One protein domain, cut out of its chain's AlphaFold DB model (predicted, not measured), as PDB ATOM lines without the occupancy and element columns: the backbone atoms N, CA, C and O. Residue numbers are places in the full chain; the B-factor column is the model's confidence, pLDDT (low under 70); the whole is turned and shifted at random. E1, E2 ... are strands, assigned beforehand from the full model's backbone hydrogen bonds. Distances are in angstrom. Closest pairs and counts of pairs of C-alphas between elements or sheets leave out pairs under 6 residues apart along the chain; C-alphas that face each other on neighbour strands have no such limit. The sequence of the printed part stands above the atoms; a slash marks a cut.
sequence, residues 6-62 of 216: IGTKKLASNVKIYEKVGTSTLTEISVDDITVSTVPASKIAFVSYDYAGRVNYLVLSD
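AT A GLANCE: This is residues 6 to 62 of the 216 residues of an uncharacterized protein of bioreactor metagenome (UniProt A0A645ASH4). One strongly twisted four-stranded sheet forms a wall; residues 30 to 43 arch over one face from edge to edge, and the sharply bent E1 begins over that same face. The printed part has 57 residues, no named helix and strands E1 to E4, ordered E2, E1, E4, E3 in a mixed sheet. It is all strand, with under half of the residues in named elements, and compact: radius of gyration of the C-alphas 10.9 A, spans 31 by 23 by 20 A.

IN THESE COORDINATES: E1, residues 9 to 20, measures 21.9 A from C-alpha 9 at (32.646, -16.490, 54.177) and bends by 106 degrees at residue 13. E4, residues 55 to 61, measures 16.6 A, ending at C-alpha 61 (49.774, -16.840, 45.901). E3 is residues 44 to 49, 13.9 A; E2 is residues 27 to 29, 6.3 A.

HOW THE PARTS SIT: Within hydrogen-bond range are N 18 and O 58, 2.8 A, in parallel E1 and E4; N 27 and O 19, 2.8 A, in antiparallel hairpin E1 and E2; N 48 and O 57, 2.9 A, in antiparallel hairpin E3 and E4. Edge strands E2 and E3 are apart.

THE WHOLE: The farthest C-alphas, Gly 22 and Ala 52, are 30.8 A apart. The printed part has no cut; the E2 to E3 link is long; no printed residue is under 70 in pLDDT.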
ATOM      1  N   ILE A   6      35.185 -17.554  50.303       87.38
ATOM      2  CA  ILE A   6      36.367 -18.195  50.889       87.38
ATOM      3  C   ILE A   6      35.894 -19.046  52.067       87.38
ATOM      4  O   ILE A   6      35.437 -18.529  53.091       87.38
ATOM      5  N   GLY A   7      35.945 -20.371  51.906       87.12
ATOM      6  CA  GLY A   7      35.319 -21.298  52.848       87.12
ATOM      7  C   GLY A   7      33.817 -21.020  52.964       87.12
ATOM      8  O   GLY A   7      33.082 -21.121  51.985       87.12
ATOM      9  N   THR A   8      33.357 -20.647  54.159       87.88
ATOM     10  CA  THR A   8      31.952 -20.281  54.423       87.88
ATOM     11  C   THR A   8      31.690 -18.772  54.376       87.88
ATOM     12  O   THR A   8      30.553 -18.334  54.558       87.88
ATOM     13  N   LYS A   9      32.724 -17.954  54.143       92.19
ATOM     14  CA  LYS A   9      32.646 -16.490  54.177       92.19
ATOM     15  C   LYS A   9      32.444 -15.939  52.771       92.19
ATOM     16  O   LYS A   9      33.255 -16.179  51.882       92.19
ATOM     17  N   LYS A  10      31.360 -15.187  52.566       94.19
ATOM     18  CA  LYS A  10      31.068 -14.535  51.281       94.19
ATOM     19  C   LYS A  10      32.082 -13.429  50.987       94.19
ATOM     20  O   LYS A  10      32.543 -12.758  51.913       94.19
ATOM     21  N   LEU A  11      32.369 -13.209  49.708       94.12
ATOM     22  CA  LEU A  11      33.072 -12.008  49.264       94.12
ATOM     23  C   LEU A  11      32.167 -10.775  49.425       94.12
ATOM     24  O   LEU A  11      30.953 -10.844  49.212       94.12
ATOM     25  N   ALA A  12      32.750  -9.648  49.826       94.50
ATOM     26  CA  ALA A  12      32.087  -8.351  49.761       94.50
ATOM     27  C   ALA A  12      31.923  -7.922  48.292       94.50
ATOM     28  O   ALA A  12      32.728  -8.288  47.438       94.50
ATOM     29  N   SER A  13      30.907  -7.110  47.988       90.88
ATOM     30  CA  SER A  13      30.659  -6.626  46.617       90.88
ATOM     31  C   SER A  13      31.790  -5.751  46.069       90.88
ATOM     32  O   SER A  13      31.960  -5.647  44.863       90.88
ATOM     33  N   ASN A  14      32.555  -5.119  46.957       91.50
ATOM     34  CA  ASN A  14      33.710  -4.280  46.659       91.50
ATOM     35  C   ASN A  14      35.030  -4.937  47.094       91.50
ATOM     36  O   ASN A  14      35.974  -4.228  47.446       91.50
ATOM     37  N   VAL A  15      35.080  -6.274  47.139       95.38
ATOM     38  CA  VAL A  15      36.300  -7.004  47.489       95.38
ATOM     39  C   VAL A  15      37.463  -6.566  46.596       95.38
ATOM     40  O   VAL A  15      37.314  -6.417  45.384       95.38
ATOM     41  N   LYS A  16      38.631  -6.368  47.204       97.38
ATOM     42  CA  LYS A  16      39.893  -6.154  46.500       97.38
ATOM     43  C   LYS A  16      40.702  -7.439  46.513       97.38
ATOM     44  O   LYS A  16      41.013  -7.969  47.584       97.38
ATOM     45  N   ILE A  17      41.003  -7.949  45.325       97.50
ATOM     46  CA  ILE A  17      41.756  -9.185  45.148       97.50
ATOM     47  C   ILE A  17      43.106  -8.830  44.550       97.50
ATOM     48  O   ILE A  17      43.201  -8.126  43.550       97.50
ATOM     49  N   TYR A  18      44.152  -9.323  45.191       98.00
ATOM     50  CA  TYR A  18      45.517  -9.196  44.724       98.00
ATOM     51  C   TYR A  18      46.126 -10.575  44.548       98.00
ATOM     52  O   TYR A  18      45.752 -11.537  45.218       98.00
ATOM     53  N   GLU A  19      47.131 -10.655  43.699       96.50
ATOM     54  CA  GLU A  19      48.010 -11.799  43.573       96.50
ATOM     55  C   GLU A  19      49.458 -11.379  43.806       96.50
ATOM     56  O   GLU A  19      49.870 -10.272  43.455       96.50
ATOM     57  N   LYS A  20      50.242 -12.290  44.380       96.88
ATOM     58  CA  LYS A  20      51.701 -12.215  44.371       96.88
ATOM     59  C   LYS A  20      52.308 -13.532  43.923       96.88
ATOM     60  O   LYS A  20      51.799 -14.609  44.236       96.88
ATOM     61  N   VAL A  21      53.453 -13.433  43.271       96.75
ATOM     62  CA  VAL A  21      54.294 -14.550  42.869       96.75
ATOM     63  C   VAL A  21      55.522 -14.556  43.770       96.75
ATOM     64  O   VAL A  21      56.385 -13.685  43.680       96.75
ATOM     65  N   GLY A  22      55.602 -15.526  44.684       94.06
ATOM     66  CA  GLY A  22      56.670 -15.558  45.684       94.06
ATOM     67  C   GLY A  22      56.691 -14.268  46.514       94.06
ATOM     68  O   GLY A  22      55.754 -13.995  47.274       94.06
ATOM     69  N   THR A  23      57.759 -13.484  46.364       95.69
ATOM     70  CA  THR A  23      57.994 -12.186  47.027       95.69
ATOM     71  C   THR A  23      57.748 -10.974  46.117       95.69
ATOM     72  O   THR A  23      58.193  -9.869  46.435       95.69
ATOM     73  N   SER A  24      57.061 -11.159  44.984       97.19
ATOM     74  CA  SER A  24      56.782 -10.077  44.037       97.19
ATOM     75  C   SER A  24      55.934  -8.956  44.643       97.19
ATOM     76  O   SER A  24      55.307  -9.110  45.695       97.19
ATOM     77  N   THR A  25      55.857  -7.833  43.929       96.75
ATOM     78  CA  THR A  25      54.805  -6.837  44.158       96.75
ATOM     79  C   THR A  25      53.409  -7.452  44.018       96.75
ATOM     80  O   THR A  25      53.222  -8.485  43.363       96.75
ATOM     81  N   LEU A  26      52.426  -6.813  44.658       97.50
ATOM     82  CA  LEU A  26      51.019  -7.178  44.518       97.50
ATOM     83  C   LEU A  26      50.495  -6.720  43.155       97.50
ATOM     84  O   LEU A  26      50.693  -5.568  42.772       97.50
ATOM     85  N   THR A  27      49.789  -7.608  42.466       97.31
ATOM     86  CA  THR A  27      49.053  -7.314  41.231       97.31
ATOM     87  C   THR A  27      47.565  -7.398  41.529       97.31
ATOM     88  O   THR A  27      47.109  -8.424  42.024       97.31
ATOM     89  N   GLU A  28      46.815  -6.319  41.301       97.19
ATOM     90  CA  GLU A  28      45.353  -6.353  41.439       97.19
ATOM     91  C   GLU A  28      44.761  -7.212  40.319       97.19
ATOM     92  O   GLU A  28      45.136  -7.053  39.158       97.19
ATOM     93  N   ILE A  29      43.858  -8.119  40.684       96.62
ATOM     94  CA  ILE A  29      43.135  -8.999  39.764       96.62
ATOM     95  C   ILE A  29      41.640  -8.961  40.087       96.62
ATOM     96  O   ILE A  29      41.223  -8.556  41.177       96.62
ATOM     97  N   SER A  30      40.822  -9.413  39.149       93.44
ATOM     98  CA  SER A  30      39.386  -9.594  39.337       93.44
ATOM     99  C   SER A  30      39.040 -11.043  39.701       93.44
ATOM    100  O   SER A  30      39.869 -11.949  39.631       93.44
ATOM    101  N   VAL A  31      37.786 -11.283  40.098       91.44
ATOM    102  CA  VAL A  31      37.276 -12.657  40.267       91.44
ATOM    103  C   VAL A  31      37.278 -13.402  38.930       91.44
ATOM    104  O   VAL A  31      37.566 -14.594  38.912       91.44
ATOM    105  N   ASP A  32      37.013 -12.700  37.826       91.25
ATOM    106  CA  ASP A  32      36.943 -13.280  36.480       91.25
ATOM    107  C   ASP A  32      38.321 -13.730  35.966       91.25
ATOM    108  O   ASP A  32      38.415 -14.615  35.114       91.25
ATOM    109  N   ASP A  33      39.404 -13.193  36.537       94.81
ATOM    110  CA  ASP A  33      40.768 -13.639  36.249       94.81
ATOM    111  C   ASP A  33      41.095 -15.012  36.846       94.81
ATOM    112  O   ASP A  33      42.062 -15.648  36.411       94.81
ATOM    113  N   ILE A  34      40.315 -15.476  37.830       95.00
ATOM    114  CA  ILE A  34      40.479 -16.779  38.479       95.00
ATOM    115  C   ILE A  34      39.737 -17.828  37.655       95.00
ATOM    116  O   ILE A  34      38.524 -17.997  37.745       95.00
ATOM    117  N   THR A  35      40.495 -18.581  36.867       93.88
ATOM    118  CA  THR A  35      39.949 -19.547  35.902       93.88
ATOM    119  C   THR A  35      39.708 -20.933  36.507       93.88
ATOM    120  O   THR A  35      39.058 -21.780  35.894       93.88
ATOM    121  N   VAL A  36      40.194 -21.173  37.730       94.00
ATOM    122  CA  VAL A  36      39.950 -22.411  38.476       94.00
ATOM    123  C   VAL A  36      38.626 -22.358  39.229       94.00
ATOM    124  O   VAL A  36      38.266 -21.357  39.841       94.00
ATOM    125  N   SER A  37      37.925 -23.490  39.278       89.81
ATOM    126  CA  SER A  37      36.659 -23.614  40.016       89.81
ATOM    127  C   SER A  37      36.829 -23.535  41.537       89.81
ATOM    128  O   SER A  37      35.866 -23.327  42.278       89.81
ATOM    129  N   THR A  38      38.043 -23.767  42.036       91.94
ATOM    130  CA  THR A  38      38.370 -23.765  43.458       91.94
ATOM    131  C   THR A  38      39.835 -23.406  43.643       91.94
ATOM    132  O   THR A  38      40.718 -24.090  43.136       91.94
ATOM    133  N   VAL A  39      40.083 -22.356  44.423       94.62
ATOM    134  CA  VAL A  39      41.430 -21.991  44.865       94.62
ATOM    135  C   VAL A  39      41.775 -22.798  46.122       94.62
ATOM    136  O   VAL A  39      41.031 -22.725  47.105       94.62
ATOM    137  N   PRO A  40      42.880 -23.567  46.133       94.00
ATOM    138  CA  PRO A  40      43.329 -24.274  47.328       94.00
ATOM    139  C   PRO A  40      43.634 -23.310  48.481       94.00
ATOM    140  O   PRO A  40      44.187 -22.236  48.265       94.00
ATOM    141  N   ALA A  41      43.366 -23.716  49.724       94.00
ATOM    142  CA  ALA A  41      43.665 -22.885  50.896       94.00
ATOM    143  C   ALA A  41      45.159 -22.515  51.001       94.00
ATOM    144  O   ALA A  41      45.491 -21.410  51.412       94.00
ATOM    145  N   SER A  42      46.060 -23.397  50.552       95.31
ATOM    146  CA  SER A  42      47.508 -23.139  50.483       95.31
ATOM    147  C   SER A  42      47.900 -22.025  49.507       95.31
ATOM    148  O   SER A  42      49.014 -21.513  49.573       95.31
ATOM    149  N   LYS A  43      46.996 -21.640  48.601       96.50
ATOM    150  CA  LYS A  43      47.167 -20.542  47.646       96.50
ATOM    151  C   LYS A  43      46.570 -19.224  48.152       96.50
ATOM    152  O   LYS A  43      46.613 -18.232  47.430       96.50
ATOM    153  N   ILE A  44      46.053 -19.188  49.381       96.25
ATOM    154  CA  ILE A  44      45.570 -17.973  50.039       96.25
ATOM    155  C   ILE A  44      46.685 -17.437  50.940       96.25
ATOM    156  O   ILE A  44      47.011 -18.032  51.962       96.25
ATOM    157  N   ALA A  45      47.276 -16.306  50.560       96.56
ATOM    158  CA  ALA A  45      48.358 -15.675  51.312       96.56
ATOM    159  C   ALA A  45      47.847 -14.757  52.430       96.56
ATOM    160  O   ALA A  45      48.509 -14.604  53.454       96.56
ATOM    161  N   PHE A  46      46.691 -14.121  52.231       96.88
ATOM    162  CA  PHE A  46      46.096 -13.208  53.204       96.88
ATOM    163  C   PHE A  46      44.595 -13.054  52.963       96.88
ATOM    164  O   PHE A  46      44.145 -13.038  51.816       96.88
ATOM    165  N   VAL A  47      43.834 -12.895  54.045       96.81
ATOM    166  CA  VAL A  47      42.400 -12.586  54.019       96.81
ATOM    167  C   VAL A  47      42.111 -11.542  55.087       96.81
ATOM    168  O   VAL A  47      42.544 -11.694  56.229       96.81
ATOM    169  N   SER A  48      41.335 -10.523  54.729       97.00
ATOM    170  CA  SER A  48      40.730  -9.585  55.675       97.00
ATOM    171  C   SER A  48      39.211  -9.603  55.551       97.00
ATOM    172  O   SER A  48      38.661  -9.993  54.515       97.00
ATOM    173  N   TYR A  49      38.542  -9.173  56.619       96.75
ATOM    174  CA  TYR A  49      37.090  -9.143  56.716       96.75
ATOM    175  C   TYR A  49      36.578  -7.728  56.999       96.75
ATOM    176  O   TYR A  49      37.216  -6.949  57.707       96.75
ATOM    177  N   ASP A  50      35.404  -7.403  56.459       95.88
ATOM    178  CA  ASP A  50      34.655  -6.205  56.834       95.88
ATOM    179  C   ASP A  50      33.892  -6.393  58.161       95.88
ATOM    180  O   ASP A  50      33.864  -7.474  58.755       95.88
ATOM    181  N   TYR A  51      33.223  -5.330  58.617       94.31
ATOM    182  CA  TYR A  51      32.419  -5.340  59.845       94.31
ATOM    183  C   TYR A  51      31.232  -6.324  59.804       94.31
ATOM    184  O   TYR A  51      30.711  -6.697  60.851       94.31
ATOM    185  N   ALA A  52      30.799  -6.747  58.611       94.81
ATOM    186  CA  ALA A  52      29.732  -7.725  58.401       94.81
ATOM    187  C   ALA A  52      30.274  -9.165  58.280       94.81
ATOM    188  O   ALA A  52      29.516 -10.096  57.996       94.81
ATOM    189  N   GLY A  53      31.581  -9.369  58.480       95.25
ATOM    190  CA  GLY A  53      32.238 -10.670  58.403       95.25
ATOM    191  C   GLY A  53      32.387 -11.218  56.980       95.25
ATOM    192  O   GLY A  53      32.569 -12.428  56.821       95.25
ATOM    193  N   ARG A  54      32.289 -10.364  55.955       96.31
ATOM    194  CA  ARG A  54      32.535 -10.705  54.544       96.31
ATOM    195  C   ARG A  54      33.985 -10.409  54.186       96.31
ATOM    196  O   ARG A  54      34.588  -9.511  54.761       96.31
ATOM    197  N   VAL A  55      34.543 -11.131  53.222       96.19
ATOM    198  CA  VAL A  55      35.923 -10.905  52.766       96.19
ATOM    199  C   VAL A  55      35.999  -9.599  51.975       96.19
ATOM    200  O   VAL A  55      35.338  -9.480  50.944       96.19
ATOM    201  N   ASN A  56      36.800  -8.634  52.429       96.44
ATOM    202  CA  ASN A  56      37.003  -7.346  51.748       96.44
ATOM    203  C   ASN A  56      38.383  -7.217  51.085       96.44
ATOM    204  O   ASN A  56      38.497  -6.512  50.086       96.44
ATOM    205  N   TYR A  57      39.393  -7.934  51.583       96.94
ATOM    206  CA  TYR A  57      40.704  -8.061  50.947       96.94
ATOM    207  C   TYR A  57      41.125  -9.524  50.879       96.94
ATOM    208  O   TYR A  57      41.013 -10.258  51.864       96.94
ATOM    209  N   LEU A  58      41.649  -9.922  49.726       97.25
ATOM    210  CA  LEU A  58      42.169 -11.259  49.473       97.25
ATOM    211  C   LEU A  58      43.500 -11.139  48.738       97.25
ATOM    212  O   LEU A  58      43.580 -10.449  47.726       97.25
ATOM    213  N   VAL A  59      44.533 -11.822  49.225       97.94
ATOM    214  CA  VAL A  59      45.796 -11.977  48.493       97.94
ATOM    215  C   VAL A  59      45.993 -13.446  48.163       97.94
ATOM    216  O   VAL A  59      46.029 -14.294  49.058       97.94
ATOM    217  N   LEU A  60      46.138 -13.735  46.878       97.81
ATOM    218  CA  LEU A  60      46.418 -15.053  46.334       97.81
ATOM    219  C   LEU A  60      47.915 -15.225  46.064       97.81
ATOM    220  O   LEU A  60      48.645 -14.263  45.827       97.81
ATOM    221  N   SER A  61      48.377 -16.469  46.121       97.50
ATOM    222  CA  SER A  61      49.774 -16.840  45.901       97.50
ATOM    223  C   SER A  61      49.927 -17.578  44.576       97.50
ATOM    224  O   SER A  61      49.938 -18.809  44.559       97.50
ATOM    225  N   ASP A  62      50.088 -16.831  43.484       97.12
ATOM    226  CA  ASP A  62      50.298 -17.362  42.132       97.12
ATOM    227  C   ASP A  62      49.214 -18.385  41.728       97.12
ATOM    228  O   ASP A  62      49.464 -19.587  41.589       97.12
TER     229      ASP A  62